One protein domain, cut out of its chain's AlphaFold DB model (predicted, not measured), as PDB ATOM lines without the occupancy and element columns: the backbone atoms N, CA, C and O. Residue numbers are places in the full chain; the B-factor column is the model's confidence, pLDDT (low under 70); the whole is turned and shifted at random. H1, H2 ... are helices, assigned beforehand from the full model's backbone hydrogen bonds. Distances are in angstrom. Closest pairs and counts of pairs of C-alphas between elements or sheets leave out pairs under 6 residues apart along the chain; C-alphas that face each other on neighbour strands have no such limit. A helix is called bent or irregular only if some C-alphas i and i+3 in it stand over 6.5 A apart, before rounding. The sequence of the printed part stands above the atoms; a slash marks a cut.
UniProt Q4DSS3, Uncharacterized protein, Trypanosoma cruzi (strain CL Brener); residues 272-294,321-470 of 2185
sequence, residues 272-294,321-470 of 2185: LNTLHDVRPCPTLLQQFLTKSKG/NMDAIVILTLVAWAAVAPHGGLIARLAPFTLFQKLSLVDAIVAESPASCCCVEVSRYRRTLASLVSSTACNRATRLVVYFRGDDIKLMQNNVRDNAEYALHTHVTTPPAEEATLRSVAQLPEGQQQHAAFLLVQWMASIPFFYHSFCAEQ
ATOM      1  N   LEU A 272    -149.134 154.575 117.486       69.62
ATOM      2  CA  LEU A 272    -149.372 153.945 116.184       69.62
ATOM      3  C   LEU A 272    -148.366 152.811 115.954       69.62
ATOM      4  O   LEU A 272    -147.267 153.027 115.444       69.62
ATOM      5  N   ASN A 273    -148.742 151.590 116.335       71.07
ATOM      6  CA  ASN A 273    -147.825 150.443 116.386       71.07
ATOM      7  C   ASN A 273    -147.249 150.048 115.006       71.07
ATOM      8  O   ASN A 273    -146.167 149.472 114.941       71.07
ATOM      9  N   THR A 274    -147.896 150.425 113.897       72.66
ATOM     10  CA  THR A 274    -147.400 150.205 112.523       72.66
ATOM     11  C   THR A 274    -146.196 151.073 112.124       72.66
ATOM     12  O   THR A 274    -145.627 150.853 111.058       72.66
ATOM     13  N   LEU A 275    -145.765 152.021 112.970       75.98
ATOM     14  CA  LEU A 275    -144.448 152.670 112.854       75.98
ATOM     15  C   LEU A 275    -143.303 151.815 113.429       75.98
ATOM     16  O   LEU A 275    -142.150 152.106 113.132       75.98
ATOM     17  N   HIS A 276    -143.600 150.794 114.242       74.05
ATOM     18  CA  HIS A 276    -142.600 150.024 115.001       74.05
ATOM     19  C   HIS A 276    -142.607 148.523 114.689       74.05
ATOM     20  O   HIS A 276    -141.656 147.835 115.034       74.05
ATOM     21  N   ASP A 277    -143.650 148.008 114.032       76.69
ATOM     22  CA  ASP A 277    -143.706 146.617 113.571       76.69
ATOM     23  C   ASP A 277    -142.625 146.371 112.504       76.69
ATOM     24  O   ASP A 277    -142.809 146.697 111.331       76.69
ATOM     25  N   VAL A 278    -141.470 145.858 112.941       78.42
ATOM     26  CA  VAL A 278    -140.264 145.595 112.143       78.42
ATOM     27  C   VAL A 278    -139.728 144.206 112.494       78.42
ATOM     28  O   VAL A 278    -139.747 143.797 113.651       78.42
ATOM     29  N   ARG A 279    -139.226 143.458 111.507       80.29
ATOM     30  CA  ARG A 279    -138.627 142.126 111.725       80.29
ATOM     31  C   ARG A 279    -137.100 142.212 111.784       80.29
ATOM     32  O   ARG A 279    -136.534 142.949 110.977       80.29
ATOM     33  N   PRO A 280    -136.413 141.441 112.647       75.79
ATOM     34  CA  PRO A 280    -134.952 141.378 112.653       75.79
ATOM     35  C   PRO A 280    -134.360 141.036 111.281       75.79
ATOM     36  O   PRO A 280    -134.901 140.194 110.555       75.79
ATOM     37  N   CYS A 281    -133.228 141.657 110.934       81.15
ATOM     38  CA  CYS A 281    -132.539 141.415 109.662       81.15
ATOM     39  C   CYS A 281    -132.231 139.920 109.397       81.15
ATOM     40  O   CYS A 281    -132.501 139.466 108.280       81.15
ATOM     41  N   PRO A 282    -131.782 139.103 110.380       80.00
ATOM     42  CA  PRO A 282    -131.602 137.660 110.178       80.00
ATOM     43  C   PRO A 282    -132.888 136.962 109.712       80.00
ATOM     44  O   PRO A 282    -132.873 136.175 108.767       80.00
ATOM     45  N   THR A 283    -134.034 137.308 110.309       81.44
ATOM     46  CA  THR A 283    -135.343 136.743 109.952       81.44
ATOM     47  C   THR A 283    -135.780 137.150 108.544       81.44
ATOM     48  O   THR A 283    -136.363 136.335 107.828       81.44
ATOM     49  N   LEU A 284    -135.488 138.382 108.115       79.79
ATOM     50  CA  LEU A 284    -135.769 138.845 106.751       79.79
ATOM     51  C   LEU A 284    -134.902 138.113 105.716       79.79
ATOM     52  O   LEU A 284    -135.430 137.646 104.704       79.79
ATOM     53  N   LEU A 285    -133.608 137.930 105.993       82.58
ATOM     54  CA  LEU A 285    -132.694 137.173 105.129       82.58
ATOM     55  C   LEU A 285    -133.093 135.693 105.033       82.58
ATOM     56  O   LEU A 285    -133.174 135.157 103.930       82.58
ATOM     57  N   GLN A 286    -133.446 135.041 106.146       83.32
ATOM     58  CA  GLN A 286    -133.967 133.667 106.131       83.32
ATOM     59  C   GLN A 286    -135.313 133.563 105.376       83.32
ATOM     60  O   GLN A 286    -135.531 132.605 104.627       83.32
ATOM     61  N   GLN A 287    -136.202 134.560 105.489       83.70
ATOM     62  CA  GLN A 287    -137.454 134.627 104.712       83.70
ATOM     63  C   GLN A 287    -137.220 134.887 103.214       83.70
ATOM     64  O   GLN A 287    -138.011 134.429 102.387       83.70
ATOM     65  N   PHE A 288    -136.132 135.563 102.837       82.34
ATOM     66  CA  PHE A 288    -135.718 135.678 101.439       82.34
ATOM     67  C   PHE A 288    -135.107 134.369 100.915       82.34
ATOM     68  O   PHE A 288    -135.555 133.864  99.885       82.34
ATOM     69  N   LEU A 289    -134.167 133.766 101.651       82.85
ATOM     70  CA  LEU A 289    -133.501 132.504 101.295       82.85
ATOM     71  C   LEU A 289    -134.470 131.319 101.160       82.85
ATOM     72  O   LEU A 289    -134.275 130.447 100.317       82.85
ATOM     73  N   THR A 290    -135.522 131.266 101.979       81.81
ATOM     74  CA  THR A 290    -136.568 130.234 101.859       81.81
ATOM     75  C   THR A 290    -137.456 130.459 100.635       81.81
ATOM     76  O   THR A 290    -137.771 129.499  99.931       81.81
ATOM     77  N   LYS A 291    -137.798 131.714 100.306       78.96
ATOM     78  CA  LYS A 291    -138.520 132.050  99.067       78.96
ATOM     79  C   LYS A 291    -137.693 131.759  97.811       78.96
ATOM     80  O   LYS A 291    -138.225 131.160  96.878       78.96
ATOM     81  N   SER A 292    -136.410 132.128  97.775       71.42
ATOM     82  CA  SER A 292    -135.558 131.898  96.599       71.42
ATOM     83  C   SER A 292    -135.341 130.407  96.319       71.42
ATOM     84  O   SER A 292    -135.509 129.981  95.174       71.42
ATOM     85  N   LYS A 293    -135.092 129.597  97.360       68.11
ATOM     86  CA  LYS A 293    -134.993 128.126  97.261       68.11
ATOM     87  C   LYS A 293    -136.304 127.452  96.827       68.11
ATOM     88  O   LYS A 293    -136.259 126.389  96.214       68.11
ATOM     89  N   GLY A 294    -137.464 128.056  97.095       58.33
ATOM     90  CA  GLY A 294    -138.754 127.559  96.599       58.33
ATOM     91  C   GLY A 294    -138.935 127.739  95.084       58.33
ATOM     92  O   GLY A 294    -139.428 126.839  94.402       58.33
ATOM     93  N   ASN A 321    -118.441 159.097  91.829       52.36
ATOM     94  CA  ASN A 321    -119.395 159.202  92.951       52.36
ATOM     95  C   ASN A 321    -119.437 157.946  93.850       52.36
ATOM     96  O   ASN A 321    -120.503 157.446  94.212       52.36
ATOM     97  N   MET A 322    -118.268 157.425  94.240       56.57
ATOM     98  CA  MET A 322    -118.166 156.212  95.076       56.57
ATOM     99  C   MET A 322    -118.628 156.386  96.537       56.57
ATOM    100  O   MET A 322    -118.803 155.389  97.237       56.57
ATOM    101  N   ASP A 323    -118.893 157.619  96.979       64.79
ATOM    102  CA  ASP A 323    -119.412 157.924  98.321       64.79
ATOM    103  C   ASP A 323    -120.937 157.712  98.458       64.79
ATOM    104  O   ASP A 323    -121.480 157.803  99.561       64.79
ATOM    105  N   ALA A 324    -121.644 157.408  97.362       77.38
ATOM    106  CA  ALA A 324    -123.100 157.227  97.314       77.38
ATOM    107  C   ALA A 324    -123.523 155.737  97.351       77.38
ATOM    108  O   ALA A 324    -124.227 155.242  96.466       77.38
ATOM    109  N   ILE A 325    -123.044 154.986  98.348       81.20
ATOM    110  CA  ILE A 325    -123.153 153.515  98.423       81.20
ATOM    111  C   ILE A 325    -124.614 153.038  98.536       81.20
ATOM    112  O   ILE A 325    -124.997 152.049  97.894       81.20
ATOM    113  N   VAL A 326    -125.450 153.719  99.322       85.12
ATOM    114  CA  VAL A 326    -126.876 153.378  99.488       85.12
ATOM    115  C   VAL A 326    -127.648 153.639  98.191       85.12
ATOM    116  O   VAL A 326    -128.458 152.806  97.776       85.12
ATOM    117  N   ILE A 327    -127.363 154.747  97.503       86.03
ATOM    118  CA  ILE A 327    -127.968 155.069  96.202       86.03
ATOM    119  C   ILE A 327    -127.524 154.063  95.127       86.03
ATOM    120  O   ILE A 327    -128.373 153.505  94.429       86.03
ATOM    121  N   LEU A 328    -126.224 153.770  95.016       82.48
ATOM    122  CA  LEU A 328    -125.682 152.833  94.022       82.48
ATOM    123  C   LEU A 328    -126.246 151.414  94.196       82.48
ATOM    124  O   LEU A 328    -126.624 150.768  93.215       82.48
ATOM    125  N   THR A 329    -126.365 150.929  95.436       83.35
ATOM    126  CA  THR A 329    -126.942 149.600  95.711       83.35
ATOM    127  C   THR A 329    -128.457 149.546  95.483       83.35
ATOM    128  O   THR A 329    -128.944 148.537  94.965       83.35
ATOM    129  N   LEU A 330    -129.200 150.628  95.761       85.87
ATOM    130  CA  LEU A 330    -130.616 150.755  95.390       85.87
ATOM    131  C   LEU A 330    -130.809 150.702  93.864       85.87
ATOM    132  O   LEU A 330    -131.657 149.948  93.381       85.87
ATOM    133  N   VAL A 331    -130.019 151.465  93.101       83.12
ATOM    134  CA  VAL A 331    -130.091 151.517  91.628       83.12
ATOM    135  C   VAL A 331    -129.726 150.164  91.009       83.12
ATOM    136  O   VAL A 331    -130.464 149.665  90.154       83.12
ATOM    137  N   ALA A 332    -128.656 149.521  91.486       78.99
ATOM    138  CA  ALA A 332    -128.254 148.190  91.031       78.99
ATOM    139  C   ALA A 332    -129.348 147.139  91.287       78.99
ATOM    140  O   ALA A 332    -129.698 146.379  90.384       78.99
ATOM    141  N   TRP A 333    -129.952 147.127  92.479       84.06
ATOM    142  CA  TRP A 333    -131.079 146.240  92.781       84.06
ATOM    143  C   TRP A 333    -132.305 146.518  91.900       84.06
ATOM    144  O   TRP A 333    -132.954 145.586  91.406       84.06
ATOM    145  N   ALA A 334    -132.618 147.795  91.674       80.93
ATOM    146  CA  ALA A 334    -133.725 148.206  90.825       80.93
ATOM    147  C   ALA A 334    -133.522 147.762  89.365       80.93
ATOM    148  O   ALA A 334    -134.501 147.466  88.674       80.93
ATOM    149  N   ALA A 335    -132.283 147.691  88.864       75.31
ATOM    150  CA  ALA A 335    -131.971 147.227  87.504       75.31
ATOM    151  C   ALA A 335    -132.429 145.779  87.236       75.31
ATOM    152  O   ALA A 335    -132.729 145.433  86.094       75.31
ATOM    153  N   VAL A 336    -132.562 144.954  88.282       76.14
ATOM    154  CA  VAL A 336    -133.024 143.555  88.194       76.14
ATOM    155  C   VAL A 336    -134.423 143.374  88.818       76.14
ATOM    156  O   VAL A 336    -134.826 142.279  89.234       76.14
ATOM    157  N   ALA A 337    -135.211 144.454  88.884       73.08
ATOM    158  CA  ALA A 337    -136.638 144.445  89.202       73.08
ATOM    159  C   ALA A 337    -137.480 144.632  87.927       73.08
ATOM    160  O   ALA A 337    -137.274 145.622  87.235       73.08
ATOM    161  N   PRO A 338    -138.417 143.716  87.598       69.57
ATOM    162  CA  PRO A 338    -139.194 143.796  86.362       69.57
ATOM    163  C   PRO A 338    -140.151 144.998  86.350       69.57
ATOM    164  O   PRO A 338    -140.576 145.468  87.402       69.57
ATOM    165  N   HIS A 339    -140.525 145.434  85.146       65.09
ATOM    166  CA  HIS A 339    -141.412 146.572  84.859       65.09
ATOM    167  C   HIS A 339    -142.690 146.598  85.714       65.09
ATOM    168  O   HIS A 339    -143.437 145.619  85.746       65.09
ATOM    169  N   GLY A 340    -142.948 147.728  86.389       64.62
ATOM    170  CA  GLY A 340    -144.075 147.911  87.322       64.62
ATOM    171  C   GLY A 340    -143.980 147.076  88.611       64.62
ATOM    172  O   GLY A 340    -144.933 146.997  89.387       64.62
ATOM    173  N   GLY A 341    -142.858 146.387  88.822       72.27
ATOM    174  CA  GLY A 341    -142.631 145.468  89.928       72.27
ATOM    175  C   GLY A 341    -141.843 146.062  91.092       72.27
ATOM    176  O   GLY A 341    -141.704 145.372  92.106       72.27
ATOM    177  N   LEU A 342    -141.324 147.294  91.002       75.38
ATOM    178  CA  LEU A 342    -140.501 147.854  92.078       75.38
ATOM    179  C   LEU A 342    -141.356 148.136  93.319       75.38
ATOM    180  O   LEU A 342    -141.003 147.699  94.411       75.38
ATOM    181  N   ILE A 343    -142.535 148.740  93.144       76.69
ATOM    182  CA  ILE A 343    -143.505 148.976  94.233       76.69
ATOM    183  C   ILE A 343    -143.922 147.651  94.890       76.69
ATOM    184  O   ILE A 343    -143.953 147.539  96.116       76.69
ATOM    185  N   ALA A 344    -144.166 146.605  94.093       75.87
ATOM    186  CA  ALA A 344    -144.500 145.275  94.606       75.87
ATOM    187  C   ALA A 344    -143.348 144.631  95.407       75.87
ATOM    188  O   ALA A 344    -143.602 143.859  96.334       75.87
ATOM    189  N   ARG A 345    -142.089 144.967  95.094       77.65
ATOM    190  CA  ARG A 345    -140.906 144.558  95.868       77.65
ATOM    191  C   ARG A 345    -140.564 145.490  97.041       77.65
ATOM    192  O   ARG A 345    -139.848 145.048  97.936       77.65
ATOM    193  N   LEU A 346    -141.061 146.728  97.064       78.27
ATOM    194  CA  LEU A 346    -140.955 147.659  98.198       78.27
ATOM    195  C   LEU A 346    -142.048 147.421  99.256       78.27
ATOM    196  O   LEU A 346    -141.830 147.686 100.435       78.27
ATOM    197  N   ALA A 347    -143.195 146.856  98.870       76.97
ATOM    198  CA  ALA A 347    -144.307 146.524  99.769       76.97
ATOM    199  C   ALA A 347    -143.962 145.656 101.012       76.97
ATOM    200  O   ALA A 347    -144.628 145.833 102.030       76.97
ATOM    201  N   PRO A 348    -142.963 144.744 101.000       76.57
ATOM    202  CA  PRO A 348    -142.532 144.015 102.198       76.57
ATOM    203  C   PRO A 348    -141.736 144.852 103.211       76.57
ATOM    204  O   PRO A 348    -141.564 144.397 104.342       76.57
ATOM    205  N   PHE A 349    -141.223 146.029 102.829       81.99
ATOM    206  CA  PHE A 349    -140.513 146.916 103.748       81.99
ATOM    207  C   PHE A 349    -141.506 147.698 104.604       81.99
ATOM    208  O   PHE A 349    -142.428 148.352 104.111       81.99
ATOM    209  N   THR A 350    -141.289 147.642 105.911       85.73
ATOM    210  CA  THR A 350    -142.106 148.335 106.911       85.73
ATOM    211  C   THR A 350    -141.851 149.845 106.872       85.73
ATOM    212  O   THR A 350    -140.844 150.309 106.331       85.73
ATOM    213  N   LEU A 351    -142.762 150.639 107.443       85.85
ATOM    214  CA  LEU A 351    -142.690 152.103 107.363       85.85
ATOM    215  C   LEU A 351    -141.379 152.657 107.946       85.85
ATOM    216  O   LEU A 351    -140.778 153.543 107.345       85.85
ATOM    217  N   PHE A 352    -140.887 152.087 109.050       87.17
ATOM    218  CA  PHE A 352    -139.581 152.437 109.614       87.17
ATOM    219  C   PHE A 352    -138.423 152.154 108.644       87.17
ATOM    220  O   PHE A 352    -137.599 153.034 108.421       87.17
ATOM    221  N   GLN A 353    -138.389 150.971 108.018       88.41
ATOM    222  CA  GLN A 353    -137.316 150.592 107.087       88.41
ATOM    223  C   GLN A 353    -137.273 151.509 105.852       88.41
ATOM    224  O   GLN A 353    -136.193 151.877 105.388       88.41
ATOM    225  N   LYS A 354    -138.445 151.918 105.340       89.61
ATOM    226  CA  LYS A 354    -138.543 152.913 104.259       89.61
ATOM    227  C   LYS A 354    -138.022 154.283 104.702       89.61
ATOM    228  O   LYS A 354    -137.261 154.903 103.968       89.61
ATOM    229  N   LEU A 355    -138.389 154.736 105.904       89.92
ATOM    230  CA  LEU A 355    -137.930 156.019 106.450       89.92
ATOM    231  C   LEU A 355    -136.416 156.041 106.706       89.92
ATOM    232  O   LEU A 355    -135.780 157.024 106.344       89.92
ATOM    233  N   SER A 356    -135.821 154.965 107.234       90.07
ATOM    234  CA  SER A 356    -134.362 154.884 107.408       90.07
ATOM    235  C   SER A 356    -133.601 154.918 106.084       90.07
ATOM    236  O   SER A 356    -132.533 155.514 105.992       90.07
ATOM    237  N   LEU A 357    -134.159 154.294 105.042       90.29
ATOM    238  CA  LEU A 357    -133.554 154.307 103.715       90.29
ATOM    239  C   LEU A 357    -133.641 155.706 103.079       90.29
ATOM    240  O   LEU A 357    -132.677 156.161 102.473       90.29
ATOM    241  N   VAL A 358    -134.761 156.409 103.269       90.88
ATOM    242  CA  VAL A 358    -134.936 157.807 102.840       90.88
ATOM    243  C   VAL A 358    -134.015 158.768 103.609       90.88
ATOM    244  O   VAL A 358    -133.458 159.673 102.993       90.88
ATOM    245  N   ASP A 359    -133.795 158.560 104.911       90.59
ATOM    246  CA  ASP A 359    -132.839 159.340 105.716       90.59
ATOM    247  C   ASP A 359    -131.405 159.227 105.163       90.59
ATOM    248  O   ASP A 359    -130.757 160.243 104.906       90.59
ATOM    249  N   ALA A 360    -130.949 157.999 104.886       89.14
ATOM    250  CA  ALA A 360    -129.625 157.741 104.320       89.14
ATOM    251  C   ALA A 360    -129.476 158.253 102.873       89.14
ATOM    252  O   ALA A 360    -128.469 158.866 102.537       89.14
ATOM    253  N   ILE A 361    -130.493 158.080 102.022       89.04
ATOM    254  CA  ILE A 361    -130.473 158.576 100.635       89.04
ATOM    255  C   ILE A 361    -130.418 160.104 100.572       89.04
ATOM    256  O   ILE A 361    -129.743 160.654  99.702       89.04
ATOM    257  N   VAL A 362    -131.092 160.806 101.487       88.29
ATOM    258  CA  VAL A 362    -131.011 162.273 101.571       88.29
ATOM    259  C   VAL A 362    -129.666 162.731 102.160       88.29
ATOM    260  O   VAL A 362    -129.217 163.824 101.831       88.29
ATOM    261  N   ALA A 363    -128.975 161.890 102.939       84.71
ATOM    262  CA  ALA A 363    -127.592 162.123 103.370       84.71
ATOM    263  C   ALA A 363    -126.530 161.822 102.284       84.71
ATOM    264  O   ALA A 363    -125.412 162.323 102.379       84.71
ATOM    265  N   GLU A 364    -126.856 161.030 101.256       86.19
ATOM    266  CA  GLU A 364    -126.006 160.775 100.074       86.19
ATOM    267  C   GLU A 364    -126.379 161.624  98.839       86.19
ATOM    268  O   GLU A 364    -125.726 161.533  97.800       86.19
ATOM    269  N   SER A 365    -127.438 162.438  98.906       83.03
ATOM    270  CA  SER A 365    -127.917 163.236  97.767       83.03
ATOM    271  C   SER A 365    -127.451 164.696  97.820       83.03
ATOM    272  O   SER A 365    -127.311 165.254  98.908       83.03
ATOM    273  N   PRO A 366    -127.300 165.369  96.659       79.67
ATOM    274  CA  PRO A 366    -127.085 166.813  96.608       79.67
ATOM    275  C   PRO A 366    -128.169 167.578  97.376       79.67
ATOM    276  O   PRO A 366    -129.353 167.248  97.284       79.67
ATOM    277  N   ALA A 367    -127.782 168.638  98.091       79.93
ATOM    278  CA  ALA A 367    -128.701 169.409  98.936       79.93
ATOM    279  C   ALA A 367    -129.897 170.014  98.164       79.93
ATOM    280  O   ALA A 367    -130.965 170.205  98.742       79.93
ATOM    281  N   SER A 368    -129.749 170.254  96.856       82.29
ATOM    282  CA  SER A 368    -130.816 170.698  95.944       82.29
ATOM    283  C   SER A 368    -131.986 169.711  95.820       82.29
ATOM    284  O   SER A 368    -133.114 170.134  95.564       82.29
ATOM    285  N   CYS A 369    -131.749 168.414  96.042       83.67
ATOM    286  CA  CYS A 369    -132.770 167.364  96.013       83.67
ATOM    287  C   CYS A 369    -133.652 167.335  97.274       83.67
ATOM    288  O   CYS A 369    -134.636 166.592  97.305       83.67
ATOM    289  N   CYS A 370    -133.316 168.100  98.321       85.19
ATOM    290  CA  CYS A 370    -134.100 168.166  99.551       85.19
ATOM    291  C   CYS A 370    -134.931 169.456  99.626       85.19
ATOM    292  O   CYS A 370    -134.504 170.543  99.242       85.19
ATOM    293  N   CYS A 371    -136.148 169.344 100.153       82.30
ATOM    294  CA  CYS A 371    -137.041 170.484 100.377       82.30
ATOM    295  C   CYS A 371    -136.535 171.504 101.415       82.30
ATOM    296  O   CYS A 371    -136.903 172.677 101.350       82.30
ATOM    297  N   VAL A 372    -135.699 171.060 102.355       83.75
ATOM    298  CA  VAL A 372    -135.111 171.839 103.453       83.75
ATOM    299  C   VAL A 372    -133.648 171.427 103.643       83.75
ATOM    300  O   VAL A 372    -133.186 170.464 103.042       83.75
ATOM    301  N   GLU A 373    -132.918 172.125 104.511       82.51
ATOM    302  CA  GLU A 373    -131.576 171.715 104.941       82.51
ATOM    303  C   GLU A 373    -131.556 170.241 105.408       82.51
ATOM    304  O   GLU A 373    -132.371 169.843 106.247       82.51
ATOM    305  N   VAL A 374    -130.609 169.438 104.907       82.74
ATOM    306  CA  VAL A 374    -130.515 167.986 105.178       82.74
ATOM    307  C   VAL A 374    -130.526 167.680 106.680       82.74
ATOM    308  O   VAL A 374    -131.288 166.824 107.130       82.74
ATOM    309  N   SER A 375    -129.778 168.434 107.491       78.87
ATOM    310  CA  SER A 375    -129.743 168.289 108.955       78.87
ATOM    311  C   SER A 375    -131.122 168.466 109.598       78.87
ATOM    312  O   SER A 375    -131.467 167.764 110.551       78.87
ATOM    313  N   ARG A 376    -131.940 169.389 109.073       78.81
ATOM    314  CA  ARG A 376    -133.315 169.644 109.526       78.81
ATOM    315  C   ARG A 376    -134.275 168.554 109.050       78.81
ATOM    316  O   ARG A 376    -135.171 168.179 109.809       78.81
ATOM    317  N   TYR A 377    -134.077 168.017 107.846       86.78
ATOM    318  CA  TYR A 377    -134.847 166.887 107.322       86.78
ATOM    319  C   TYR A 377    -134.632 165.619 108.163       86.78
ATOM    320  O   TYR A 377    -135.594 165.116 108.752       86.78
ATOM    321  N   ARG A 378    -133.373 165.179 108.328       86.13
ATOM    322  CA  ARG A 378    -133.003 164.013 109.160       86.13
ATOM    323  C   ARG A 378    -133.537 164.160 110.590       86.13
ATOM    324  O   ARG A 378    -134.212 163.272 111.110       86.13
ATOM    325  N   ARG A 379    -133.360 165.343 111.199       79.48
ATOM    326  CA  ARG A 379    -133.911 165.674 112.530       79.48
ATOM    327  C   ARG A 379    -135.437 165.558 112.583       79.48
ATOM    328  O   ARG A 379    -135.960 165.071 113.579       79.48
ATOM    329  N   THR A 380    -136.157 165.957 111.533       83.15
ATOM    330  CA  THR A 380    -137.628 165.858 111.473       83.15
ATOM    331  C   THR A 380    -138.098 164.403 111.381       83.15
ATOM    332  O   THR A 380    -139.051 164.034 112.073       83.15
ATOM    333  N   LEU A 381    -137.414 163.551 110.608       85.79
ATOM    334  CA  LEU A 381    -137.744 162.123 110.524       85.79
ATOM    335  C   LEU A 381    -137.385 161.357 111.804       85.79
ATOM    336  O   LEU A 381    -138.217 160.606 112.315       85.79
ATOM    337  N   ALA A 382    -136.204 161.596 112.381       81.53
ATOM    338  CA  ALA A 382    -135.820 161.010 113.666       81.53
ATOM    339  C   ALA A 382    -136.785 161.438 114.791       81.53
ATOM    340  O   ALA A 382    -137.186 160.642 115.643       81.53
ATOM    341  N   SER A 383    -137.247 162.692 114.746       78.72
ATOM    342  CA  SER A 383    -138.282 163.210 115.641       78.72
ATOM    343  C   SER A 383    -139.644 162.531 115.431       78.72
ATOM    344  O   SER A 383    -140.368 162.320 116.399       78.72
ATOM    345  N   LEU A 384    -140.033 162.122 114.218       79.94
ATOM    346  CA  LEU A 384    -141.278 161.356 114.037       79.94
ATOM    347  C   LEU A 384    -141.244 160.018 114.795       79.94
ATOM    348  O   LEU A 384    -142.252 159.632 115.398       79.94
ATOM    349  N   VAL A 385    -140.111 159.313 114.760       77.19
ATOM    350  CA  VAL A 385    -139.954 158.008 115.420       77.19
ATOM    351  C   VAL A 385    -139.774 158.169 116.934       77.19
ATOM    352  O   VAL A 385    -140.340 157.366 117.682       77.19
ATOM    353  N   SER A 386    -139.096 159.227 117.403       73.37
ATOM    354  CA  SER A 386    -138.830 159.451 118.834       73.37
ATOM    355  C   SER A 386    -140.108 159.459 119.684       73.37
ATOM    356  O   SER A 386    -141.062 160.202 119.437       73.37
ATOM    357  N   SER A 387    -140.155 158.583 120.692       66.20
ATOM    358  CA  SER A 387    -141.311 158.446 121.584       66.20
ATOM    359  C   SER A 387    -140.976 157.736 122.884       66.20
ATOM    360  O   SER A 387    -140.196 156.783 122.898       66.20
ATOM    361  N   THR A 388    -141.693 158.126 123.935       58.36
ATOM    362  CA  THR A 388    -141.596 157.590 125.299       58.36
ATOM    363  C   THR A 388    -141.773 156.077 125.407       58.36
ATOM    364  O   THR A 388    -141.229 155.478 126.329       58.36
ATOM    365  N   ALA A 389    -142.534 155.453 124.504       54.75
ATOM    366  CA  ALA A 389    -142.837 154.025 124.536       54.75
ATOM    367  C   ALA A 389    -141.722 153.201 123.846       54.75
ATOM    368  O   ALA A 389    -141.029 152.447 124.531       54.75
ATOM    369  N   CYS A 390    -141.395 153.490 122.577       58.87
ATOM    370  CA  CYS A 390    -140.216 152.948 121.879       58.87
ATOM    371  C   CYS A 390    -138.947 153.013 122.741       58.87
ATOM    372  O   CYS A 390    -138.281 152.006 122.991       58.87
ATOM    373  N   ASN A 391    -138.665 154.192 123.295       64.42
ATOM    374  CA  ASN A 391    -137.477 154.392 124.106       64.42
ATOM    375  C   ASN A 391    -137.607 153.767 125.502       64.42
ATOM    376  O   ASN A 391    -136.586 153.473 126.111       64.42
ATOM    377  N   ARG A 392    -138.815 153.493 126.017       61.74
ATOM    378  CA  ARG A 392    -139.024 152.677 127.230       61.74
ATOM    379  C   ARG A 392    -138.662 151.216 126.996       61.74
ATOM    380  O   ARG A 392    -138.073 150.626 127.897       61.74
ATOM    381  N   ALA A 393    -138.984 150.639 125.837       61.34
ATOM    382  CA  ALA A 393    -138.540 149.287 125.502       61.34
ATOM    383  C   ALA A 393    -137.002 149.227 125.498       61.34
ATOM    384  O   ALA A 393    -136.426 148.429 126.232       61.34
ATOM    385  N   THR A 394    -136.341 150.150 124.792       64.75
ATOM    386  CA  THR A 394    -134.871 150.276 124.786       64.75
ATOM    387  C   THR A 394    -134.287 150.519 126.179       64.75
ATOM    388  O   THR A 394    -133.358 149.820 126.565       64.75
ATOM    389  N   ARG A 395    -134.854 151.438 126.976       63.87
ATOM    390  CA  ARG A 395    -134.439 151.679 128.373       63.87
ATOM    391  C   ARG A 395    -134.479 150.389 129.190       63.87
ATOM    392  O   ARG A 395    -133.511 150.097 129.873       63.87
ATOM    393  N   LEU A 396    -135.566 149.618 129.114       61.79
ATOM    394  CA  LEU A 396    -135.691 148.358 129.853       61.79
ATOM    395  C   LEU A 396    -134.652 147.320 129.406       61.79
ATOM    396  O   LEU A 396    -134.074 146.674 130.269       61.79
ATOM    397  N   VAL A 397    -134.368 147.192 128.104       61.07
ATOM    398  CA  VAL A 397    -133.301 146.292 127.619       61.07
ATOM    399  C   VAL A 397    -131.934 146.721 128.160       61.07
ATOM    400  O   VAL A 397    -131.217 145.912 128.737       61.07
ATOM    401  N   VAL A 398    -131.606 148.009 128.035       62.07
ATOM    402  CA  VAL A 398    -130.324 148.589 128.465       62.07
ATOM    403  C   VAL A 398    -130.121 148.515 129.988       62.07
ATOM    404  O   VAL A 398    -128.997 148.320 130.439       62.07
ATOM    405  N   TYR A 399    -131.190 148.639 130.785       55.85
ATOM    406  CA  TYR A 399    -131.138 148.512 132.250       55.85
ATOM    407  C   TYR A 399    -131.064 147.055 132.758       55.85
ATOM    408  O   TYR A 399    -130.757 146.864 133.929       55.85
ATOM    409  N   PHE A 400    -131.335 146.036 131.932       55.70
ATOM    410  CA  PHE A 400    -131.312 144.616 132.332       55.70
ATOM    411  C   PHE A 400    -130.289 143.811 131.505       55.70
ATOM    412  O   PHE A 400    -130.629 142.867 130.785       55.70
ATOM    413  N   ARG A 401    -129.010 144.200 131.598       52.12
ATOM    414  CA  ARG A 401    -127.892 143.536 130.905       52.12
ATOM    415  C   ARG A 401    -127.578 142.151 131.497       52.12
ATOM    416  O   ARG A 401    -126.853 142.041 132.478       52.12
ATOM    417  N   GLY A 402    -128.033 141.101 130.808       47.64
ATOM    418  CA  GLY A 402    -127.653 139.700 131.049       47.64
ATOM    419  C   GLY A 402    -128.788 138.844 131.622       47.64
ATOM    420  O   GLY A 402    -129.421 139.245 132.588       47.64
ATOM    421  N   ASP A 403    -129.026 137.682 130.998       45.94
ATOM    422  CA  ASP A 403    -129.940 136.560 131.322       45.94
ATOM    423  C   ASP A 403    -131.423 136.826 131.681       45.94
ATOM    424  O   ASP A 403    -132.290 136.025 131.309       45.94
ATOM    425  N   ASP A 404    -131.783 137.966 132.271       54.19
ATOM    426  CA  ASP A 404    -133.142 138.328 132.701       54.19
ATOM    427  C   ASP A 404    -134.086 138.756 131.557       54.19
ATOM    428  O   ASP A 404    -135.170 139.310 131.766       54.19
ATOM    429  N   ILE A 405    -133.748 138.395 130.315       54.69
ATOM    430  CA  ILE A 405    -134.574 138.598 129.112       54.69
ATOM    431  C   ILE A 405    -135.993 138.025 129.306       54.69
ATOM    432  O   ILE A 405    -136.963 138.598 128.811       54.69
ATOM    433  N   LYS A 406    -136.151 136.941 130.080       55.23
ATOM    434  CA  LYS A 406    -137.467 136.372 130.445       55.23
ATOM    435  C   LYS A 406    -138.272 137.281 131.384       55.23
ATOM    436  O   LYS A 406    -139.492 137.374 131.259       55.23
ATOM    437  N   LEU A 407    -137.610 137.957 132.319       53.17
ATOM    438  CA  LEU A 407    -138.225 138.914 133.242       53.17
ATOM    439  C   LEU A 407    -138.622 140.199 132.496       53.17
ATOM    440  O   LEU A 407    -139.714 140.737 132.699       53.17
ATOM    441  N   MET A 408    -137.791 140.625 131.544       53.20
ATOM    442  CA  MET A 408    -138.054 141.741 130.637       53.20
ATOM    443  C   MET A 408    -139.214 141.469 129.659       53.20
ATOM    444  O   MET A 408    -140.095 142.319 129.514       53.20
ATOM    445  N   GLN A 409    -139.275 140.285 129.034       59.00
ATOM    446  CA  GLN A 409    -140.362 139.892 128.116       59.00
ATOM    447  C   GLN A 409    -141.750 139.944 128.774       59.00
ATOM    448  O   GLN A 409    -142.722 140.298 128.117       59.00
ATOM    449  N   ASN A 410    -141.844 139.668 130.078       58.62
ATOM    450  CA  ASN A 410    -143.093 139.785 130.840       58.62
ATOM    451  C   ASN A 410    -143.483 141.241 131.189       58.62
ATOM    452  O   ASN A 410    -144.599 141.481 131.654       58.62
ATOM    453  N   ASN A 411    -142.583 142.215 130.999       54.13
ATOM    454  CA  ASN A 411    -142.781 143.621 131.371       54.13
ATOM    455  C   ASN A 411    -142.955 144.575 130.175       54.13
ATOM    456  O   ASN A 411    -143.551 145.647 130.336       54.13
ATOM    457  N   VAL A 412    -142.482 144.207 128.979       58.62
ATOM    458  CA  VAL A 412    -142.789 144.929 127.734       58.62
ATOM    459  C   VAL A 412    -144.230 144.621 127.318       58.62
ATOM    460  O   VAL A 412    -144.605 143.463 127.174       58.62
ATOM    461  N   ARG A 413    -145.056 145.660 127.134       58.60
ATOM    462  CA  ARG A 413    -146.474 145.509 126.744       58.60
ATOM    463  C   ARG A 413    -146.726 145.622 125.240       58.60
ATOM    464  O   ARG A 413    -147.701 145.055 124.759       58.60
ATOM    465  N   ASP A 414    -145.844 146.306 124.516       63.30
ATOM    466  CA  ASP A 414    -145.964 146.552 123.081       63.30
ATOM    467  C   ASP A 414    -144.818 145.863 122.327       63.30
ATOM    468  O   ASP A 414    -143.713 146.386 122.195       63.30
ATOM    469  N   ASN A 415    -145.095 144.658 121.818       69.08
ATOM    470  CA  ASN A 415    -144.106 143.800 121.149       69.08
ATOM    471  C   ASN A 415    -143.383 144.488 119.976       69.08
ATOM    472  O   ASN A 415    -142.214 144.201 119.730       69.08
ATOM    473  N   ALA A 416    -144.065 145.394 119.270       69.53
ATOM    474  CA  ALA A 416    -143.510 146.134 118.137       69.53
ATOM    475  C   ALA A 416    -142.302 147.006 118.540       69.53
ATOM    476  O   ALA A 416    -141.332 147.127 117.801       69.53
ATOM    477  N   GLU A 417    -142.309 147.570 119.745       67.51
ATOM    478  CA  GLU A 417    -141.257 148.486 120.195       67.51
ATOM    479  C   GLU A 417    -139.966 147.749 120.571       67.51
ATOM    480  O   GLU A 417    -138.863 148.202 120.263       67.51
ATOM    481  N   TYR A 418    -140.100 146.555 121.151       72.54
ATOM    482  CA  TYR A 418    -138.977 145.637 121.339       72.54
ATOM    483  C   TYR A 418    -138.471 145.068 120.004       72.54
ATOM    484  O   TYR A 418    -137.261 144.953 119.804       72.54
ATOM    485  N   ALA A 419    -139.374 144.782 119.058       76.05
ATOM    486  CA  ALA A 419    -139.008 144.329 117.718       76.05
ATOM    487  C   ALA A 419    -138.102 145.351 117.003       76.05
ATOM    488  O   ALA A 419    -137.064 144.968 116.456       76.05
ATOM    489  N   LEU A 420    -138.411 146.647 117.117       77.56
ATOM    490  CA  LEU A 420    -137.576 147.725 116.588       77.56
ATOM    491  C   LEU A 420    -136.169 147.758 117.214       77.56
ATOM    492  O   LEU A 420    -135.186 147.816 116.476       77.56
ATOM    493  N   HIS A 421    -136.052 147.634 118.543       78.10
ATOM    494  CA  HIS A 421    -134.744 147.532 119.202       78.10
ATOM    495  C   HIS A 421    -133.938 146.335 118.672       78.10
ATOM    496  O   HIS A 421    -132.781 146.487 118.285       78.10
ATOM    497  N   THR A 422    -134.561 145.153 118.586       78.91
ATOM    498  CA  THR A 422    -133.886 143.936 118.105       78.91
ATOM    499  C   THR A 422    -133.517 143.984 116.622       78.91
ATOM    500  O   THR A 422    -132.506 143.396 116.255       78.91
ATOM    501  N   HIS A 423    -134.255 144.698 115.762       84.36
ATOM    502  CA  HIS A 423    -133.842 144.889 114.368       84.36
ATOM    503  C   HIS A 423    -132.484 145.588 114.278       84.36
ATOM    504  O   HIS A 423    -131.651 145.196 113.469       84.36
ATOM    505  N   VAL A 424    -132.250 146.576 115.141       80.55
ATOM    506  CA  VAL A 424    -131.029 147.387 115.134       80.55
ATOM    507  C   VAL A 424    -129.879 146.663 115.841       80.55
ATOM    508  O   VAL A 424    -128.766 146.649 115.325       80.55
ATOM    509  N   THR A 425    -130.137 146.013 116.982       78.73
ATOM    510  CA  THR A 425    -129.081 145.398 117.811       78.73
ATOM    511  C   THR A 425    -128.753 143.929 117.513       78.73
ATOM    512  O   THR A 425    -127.743 143.440 118.020       78.73
ATOM    513  N   THR A 426    -129.531 143.204 116.693       81.31
ATOM    514  CA  THR A 426    -129.205 141.810 116.312       81.31
ATOM    515  C   THR A 426    -128.597 141.728 114.897       81.31
ATOM    516  O   THR A 426    -129.333 141.754 113.907       81.31
ATOM    517  N   PRO A 427    -127.255 141.632 114.760       80.16
ATOM    518  CA  PRO A 427    -126.597 141.556 113.458       80.16
ATOM    519  C   PRO A 427    -126.813 140.181 112.800       80.16
ATOM    520  O   PRO A 427    -126.866 139.164 113.500       80.16
ATOM    521  N   PRO A 428    -126.853 140.095 111.458       80.05
ATOM    522  CA  PRO A 428    -126.913 138.830 110.721       80.05
ATOM    523  C   PRO A 428    -125.546 138.123 110.662       80.05
ATOM    524  O   PRO A 428    -125.021 137.837 109.593       80.05
ATOM    525  N   ALA A 429    -124.991 137.811 111.836       75.91
ATOM    526  CA  ALA A 429    -123.703 137.137 112.034       75.91
ATOM    527  C   ALA A 429    -123.773 135.592 111.913       75.91
ATOM    528  O   ALA A 429    -122.845 134.880 112.288       75.91
ATOM    529  N   GLU A 430    -124.887 135.047 111.407       81.65
ATOM    530  CA  GLU A 430    -125.028 133.617 111.121       81.65
ATOM    531  C   GLU A 430    -124.185 133.227 109.896       81.65
ATOM    532  O   GLU A 430    -124.587 133.419 108.746       81.65
ATOM    533  N   GLU A 431    -123.037 132.607 110.141       79.31
ATOM    534  CA  GLU A 431    -122.064 132.216 109.116       79.31
ATOM    535  C   GLU A 431    -122.669 131.371 107.967       79.31
ATOM    536  O   GLU A 431    -122.360 131.561 106.787       79.31
ATOM    537  N   ALA A 432    -123.589 130.454 108.286       81.01
ATOM    538  CA  ALA A 432    -124.303 129.635 107.299       81.01
ATOM    539  C   ALA A 432    -125.296 130.447 106.441       81.01
ATOM    540  O   ALA A 432    -125.519 130.122 105.268       81.01
ATOM    541  N   THR A 433    -125.869 131.513 107.002       81.73
ATOM    542  CA  THR A 433    -126.791 132.429 106.316       81.73
ATOM    543  C   THR A 433    -126.019 133.363 105.382       81.73
ATOM    544  O   THR A 433    -126.424 133.515 104.229       81.73
ATOM    545  N   LEU A 434    -124.858 133.885 105.801       83.42
ATOM    546  CA  LEU A 434    -123.975 134.688 104.940       83.42
ATOM    547  C   LEU A 434    -123.435 133.882 103.748       83.42
ATOM    548  O   LEU A 434    -123.583 134.315 102.604       83.42
ATOM    549  N   ARG A 435    -122.917 132.663 103.967       83.23
ATOM    550  CA  ARG A 435    -122.511 131.781 102.852       83.23
ATOM    551  C   ARG A 435    -123.679 131.430 101.924       83.23
ATOM    552  O   ARG A 435    -123.503 131.402 100.708       83.23
ATOM    553  N   SER A 436    -124.879 131.201 102.470       83.15
ATOM    554  CA  SER A 436    -126.083 130.942 101.662       83.15
ATOM    555  C   SER A 436    -126.472 132.134 100.782       83.15
ATOM    556  O   SER A 436    -126.974 131.925  99.682       83.15
ATOM    557  N   VAL A 437    -126.249 133.365 101.252       82.22
ATOM    558  CA  VAL A 437    -126.467 134.608 100.492       82.22
ATOM    559  C   VAL A 437    -125.418 134.779  99.386       82.22
ATOM    560  O   VAL A 437    -125.780 135.106  98.255       82.22
ATOM    561  N   ALA A 438    -124.147 134.479  99.667       81.73
ATOM    562  CA  ALA A 438    -123.067 134.533  98.678       81.73
ATOM    563  C   ALA A 438    -123.258 133.542  97.510       81.73
ATOM    564  O   ALA A 438    -122.860 133.830  96.385       81.73
ATOM    565  N   GLN A 439    -123.915 132.402  97.746       83.25
ATOM    566  CA  GLN A 439    -124.176 131.368  96.732       83.25
ATOM    567  C   GLN A 439    -125.400 131.637  95.830       83.25
ATOM    568  O   GLN A 439    -125.715 130.816  94.966       83.25
ATOM    569  N   LEU A 440    -126.118 132.751  96.013       81.89
ATOM    570  CA  LEU A 440    -127.280 133.089  95.183       81.89
ATOM    571  C   LEU A 440    -126.877 133.569  93.770       81.89
ATOM    572  O   LEU A 440    -125.780 134.095  93.589       81.89
ATOM    573  N   PRO A 441    -127.775 133.481  92.768       80.69
ATOM    574  CA  PRO A 441    -127.612 134.183  91.494       80.69
ATOM    575  C   PRO A 441    -127.504 135.702  91.687       80.69
ATOM    576  O   PRO A 441    -128.133 136.263  92.582       80.69
ATOM    577  N   GLU A 442    -126.783 136.390  90.805       75.81
ATOM    578  CA  GLU A 442    -126.443 137.820  90.912       75.81
ATOM    579  C   GLU A 442    -127.639 138.754  91.199       75.81
ATOM    580  O   GLU A 442    -127.614 139.530  92.154       75.81
ATOM    581  N   GLY A 443    -128.747 138.615  90.462       73.48
ATOM    582  CA  GLY A 443    -129.972 139.397  90.698       73.48
ATOM    583  C   GLY A 443    -130.680 139.115  92.034       73.48
ATOM    584  O   GLY A 443    -131.540 139.884  92.461       73.48
ATOM    585  N   GLN A 444    -130.335 138.014  92.708       82.06
ATOM    586  CA  GLN A 444    -130.771 137.700  94.071       82.06
ATOM    587  C   GLN A 444    -129.735 138.152  95.115       82.06
ATOM    588  O   GLN A 444    -130.136 138.639  96.173       82.06
ATOM    589  N   GLN A 445    -128.433 138.081  94.806       83.13
ATOM    590  CA  GLN A 445    -127.365 138.676  95.626       83.13
ATOM    591  C   GLN A 445    -127.595 140.176  95.832       83.13
ATOM    592  O   GLN A 445    -127.537 140.638  96.966       83.13
ATOM    593  N   GLN A 446    -127.934 140.925  94.775       83.05
ATOM    594  CA  GLN A 446    -128.224 142.363  94.865       83.05
ATOM    595  C   GLN A 446    -129.374 142.681  95.837       83.05
ATOM    596  O   GLN A 446    -129.293 143.648  96.589       83.05
ATOM    597  N   HIS A 447    -130.432 141.859  95.879       83.37
ATOM    598  CA  HIS A 447    -131.522 142.059  96.841       83.37
ATOM    599  C   HIS A 447    -131.099 141.730  98.279       83.37
ATOM    600  O   HIS A 447    -131.488 142.441  99.203       83.37
ATOM    601  N   ALA A 448    -130.274 140.699  98.480       85.40
ATOM    602  CA  ALA A 448    -129.719 140.391  99.797       85.40
ATOM    603  C   ALA A 448    -128.741 141.476 100.286       85.40
ATOM    604  O   ALA A 448    -128.803 141.867 101.449       85.40
ATOM    605  N   ALA A 449    -127.899 142.016  99.399       86.00
ATOM    606  CA  ALA A 449    -127.032 143.154  99.690       86.00
ATOM    607  C   ALA A 449    -127.857 144.397 100.067       86.00
ATOM    608  O   ALA A 449    -127.591 145.015 101.090       86.00
ATOM    609  N   PHE A 450    -128.921 144.703  99.321       87.14
ATOM    610  CA  PHE A 450    -129.828 145.810  99.637       87.14
ATOM    611  C   PHE A 450    -130.556 145.643 100.989       87.14
ATOM    612  O   PHE A 450    -130.748 146.623 101.706       87.14
ATOM    613  N   LEU A 451    -130.901 144.413 101.399       86.71
ATOM    614  CA  LEU A 451    -131.429 144.141 102.747       86.71
ATOM    615  C   LEU A 451    -130.393 144.433 103.852       86.71
ATOM    616  O   LEU A 451    -130.756 144.984 104.891       86.71
ATOM    617  N   LEU A 452    -129.113 144.117 103.623       88.96
ATOM    618  CA  LEU A 452    -128.014 144.446 104.545       88.96
ATOM    619  C   LEU A 452    -127.750 145.962 104.605       88.96
ATOM    620  O   LEU A 452    -127.597 146.514 105.693       88.96
ATOM    621  N   VAL A 453    -127.776 146.645 103.455       88.74
ATOM    622  CA  VAL A 453    -127.671 148.112 103.351       88.74
ATOM    623  C   VAL A 453    -128.812 148.804 104.095       88.74
ATOM    624  O   VAL A 453    -128.564 149.738 104.853       88.74
ATOM    625  N   GLN A 454    -130.056 148.334 103.950       89.01
ATOM    626  CA  GLN A 454    -131.192 148.895 104.685       89.01
ATOM    627  C   GLN A 454    -131.014 148.737 106.201       89.01
ATOM    628  O   GLN A 454    -131.287 149.686 106.938       89.01
ATOM    629  N   TRP A 455    -130.551 147.573 106.672       90.20
ATOM    630  CA  TRP A 455    -130.254 147.362 108.092       90.20
ATOM    631  C   TRP A 455    -129.194 148.353 108.598       90.20
ATOM    632  O   TRP A 455    -129.426 149.007 109.616       90.20
ATOM    633  N   MET A 456    -128.105 148.565 107.851       89.63
ATOM    634  CA  MET A 456    -127.094 149.581 108.180       89.63
ATOM    635  C   MET A 456    -127.670 151.002 108.208       89.63
ATOM    636  O   MET A 456    -127.499 151.704 109.199       89.63
ATOM    637  N   ALA A 457    -128.446 151.399 107.197       87.62
ATOM    638  CA  ALA A 457    -129.127 152.697 107.162       87.62
ATOM    639  C   ALA A 457    -130.100 152.905 108.345       87.62
ATOM    640  O   ALA A 457    -130.343 154.034 108.770       87.62
ATOM    641  N   SER A 458    -130.641 151.824 108.918       89.15
ATOM    642  CA  SER A 458    -131.520 151.896 110.091       89.15
ATOM    643  C   SER A 458    -130.805 152.227 111.403       89.15
ATOM    644  O   SER A 458    -131.446 152.736 112.324       89.15
ATOM    645  N   ILE A 459    -129.491 151.991 111.483       89.95
ATOM    646  CA  ILE A 459    -128.707 152.158 112.709       89.95
ATOM    647  C   ILE A 459    -128.572 153.639 113.123       89.95
ATOM    648  O   ILE A 459    -129.013 153.960 114.233       89.95
ATOM    649  N   PRO A 460    -128.059 154.571 112.287       87.02
ATOM    650  CA  PRO A 460    -127.980 155.985 112.656       87.02
ATOM    651  C   PRO A 460    -129.375 156.566 112.869       87.02
ATOM    652  O   PRO A 460    -129.627 157.235 113.866       87.02
ATOM    653  N   PHE A 461    -130.320 156.217 111.989       87.43
ATOM    654  CA  PHE A 461    -131.700 156.683 112.073       87.43
ATOM    655  C   PHE A 461    -132.363 156.324 113.414       87.43
ATOM    656  O   PHE A 461    -132.972 157.187 114.054       87.43
ATOM    657  N   PHE A 462    -132.192 155.089 113.901       87.03
ATOM    658  CA  PHE A 462    -132.651 154.693 115.234       87.03
ATOM    659  C   PHE A 462    -131.897 155.421 116.352       87.03
ATOM    660  O   PHE A 462    -132.530 155.913 117.285       87.03
ATOM    661  N   TYR A 463    -130.571 155.548 116.254       84.79
ATOM    662  CA  TYR A 463    -129.759 156.211 117.276       84.79
ATOM    663  C   TYR A 463    -130.127 157.694 117.449       84.79
ATOM    664  O   TYR A 463    -130.356 158.154 118.570       84.79
ATOM    665  N   HIS A 464    -130.279 158.431 116.346       82.69
ATOM    666  CA  HIS A 464    -130.762 159.813 116.356       82.69
ATOM    667  C   HIS A 464    -132.197 159.900 116.904       82.69
ATOM    668  O   HIS A 464    -132.497 160.806 117.679       82.69
ATOM    669  N   SER A 465    -133.072 158.940 116.571       80.00
ATOM    670  CA  SER A 465    -134.450 158.871 117.094       80.00
ATOM    671  C   SER A 465    -134.500 158.612 118.603       80.00
ATOM    672  O   SER A 465    -135.330 159.193 119.303       80.00
ATOM    673  N   PHE A 466    -133.601 157.775 119.124       77.58
ATOM    674  CA  PHE A 466    -133.452 157.526 120.557       77.58
ATOM    675  C   PHE A 466    -132.959 158.788 121.283       77.58
ATOM    676  O   PHE A 466    -133.553 159.208 122.275       77.58
ATOM    677  N   CYS A 467    -131.933 159.444 120.732       74.05
ATOM    678  CA  CYS A 467    -131.350 160.674 121.270       74.05
ATOM    679  C   CYS A 467    -132.307 161.883 121.230       74.05
ATOM    680  O   CYS A 467    -132.279 162.716 122.132       74.05
ATOM    681  N   ALA A 468    -133.189 161.980 120.229       71.61
ATOM    682  CA  ALA A 468    -134.113 163.106 120.027       71.61
ATOM    683  C   ALA A 468    -135.342 163.128 120.971       71.61
ATOM    684  O   ALA A 468    -136.372 163.734 120.648       71.61
ATOM    685  N   GLU A 469    -135.292 162.444 122.117       70.50
ATOM    686  CA  GLU A 469    -136.424 162.311 123.036       70.50
ATOM    687  C   GLU A 469    -136.280 163.184 124.294       70.50
ATOM    688  O   GLU A 469    -135.495 162.904 125.196       70.50
ATOM    689  N   GLN A 470    -137.143 164.197 124.413       65.84
ATOM    690  CA  GLN A 470    -137.141 165.169 125.517       65.84
ATOM    691  C   GLN A 470    -137.280 164.557 126.928       65.84
ATOM    692  O   GLN A 470    -136.900 165.194 127.911       65.84
TER     693      GLN A 470
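What this domain is: This is residues 272 to 294 and 321 to 470 of the 2185 residues of an uncharacterized protein of Trypanosoma cruzi (strain CL Brener) (UniProt Q4DSS3). One long helix, H10, kinked but nearly straight, is a spine: H1 and H2 run alongside its first arm, the short H9 packs at a steep tilt on H1, and the helical hairpin of H4 and H5 crosses the later part of H10. H6, H7 and H8 make a loosely joined side group, with H7 far from the spine, while little H3 sits out beyond H2 and H4. The printed part has 173 residues with ten named helices, H1 to H10 in chain order, and no named strand; its class is all helix. It is compact, with a radius of gyration of the C-alphas of 17.2 A, and spans 46 by 43 by 27 A.

How they stand to each other: H10, residues 442 to 467, is the hub, touching 6 helices when taken whole. By its hydrogen bonds it was assigned as one helix, but it is bent, with C-alphas 457 and 460 6.5 A apart; its arms H10a, residues 442 to 457, and H10b, residues 460 to 467, stand at a shallow tilt of 20 degrees. H1, residues 281 to 294, touches H10a at a shallow tilt of 14 degrees, opposite ways, the closest C-alphas being Cys 281 and Trp 455, 6.6 A. H2, residues 325 to 335, touches H10a at 34 degrees, shallow but only just, opposite ways, closest at the C-alphas of Trp 333 and Gln 446, 5.2 A. H9, residues 431 to 438, only just touches H10a, with 3 pairs of C-alphas within 8 A, the closest Val 437 and Gln 445, 6.4 A. H4, residues 351 to 363, touches residues 454 to 457 of H10a, about perpendicular at 86 degrees, closest at the C-alphas of Ser 356 and Ala 457, 5.7 A. H4 and H5, residues 374 to 385, form a hairpin at 13 degrees, their closest C-alphas being Asp 359 and Arg 378, 5.8 A. H5 touches H10b, the C-alphas of Ala 382 and Ser 465 being closest at 4.3 A. H6, residues 388 to 399, touches H8, residues 415 to 425, closest at the C-alphas of Cys 390 and Glu 417, 4.9 A. H7, residues 405 to 409, touches H6, only just, with 3 pairs of C-alphas within 8 A, the closest Leu 396 and Met 408, 7.1 A. H3, residues 342 to 346, touches no helix. Every O i to N i+4 pair is within hydrogen-bond range in H1 to H9 and H10b; in H10a 11 of 12 are.

Where its parts are: H10a measures 22.2 A from C-alpha 442 at (-126.443, 137.820, 90.912), H1 20.0 A from C-alpha 281 at (-132.539, 141.415, 109.662), and H4 18.6 A. H10b ends at C-alpha 467, (-131.350, 160.674, 121.270).

The domain as a whole: The farthest C-alphas, Ser 368 and Leu 407, are 49.6 A apart. Residues 295 to 320 are not printed, and C-alphas 294 and 321 are 37.3 A apart across this cut. Of the links printed whole, none is long. The mean pLDDT of the printed part is 76.6, with 41 residues under 70, among them residues 387 to 417.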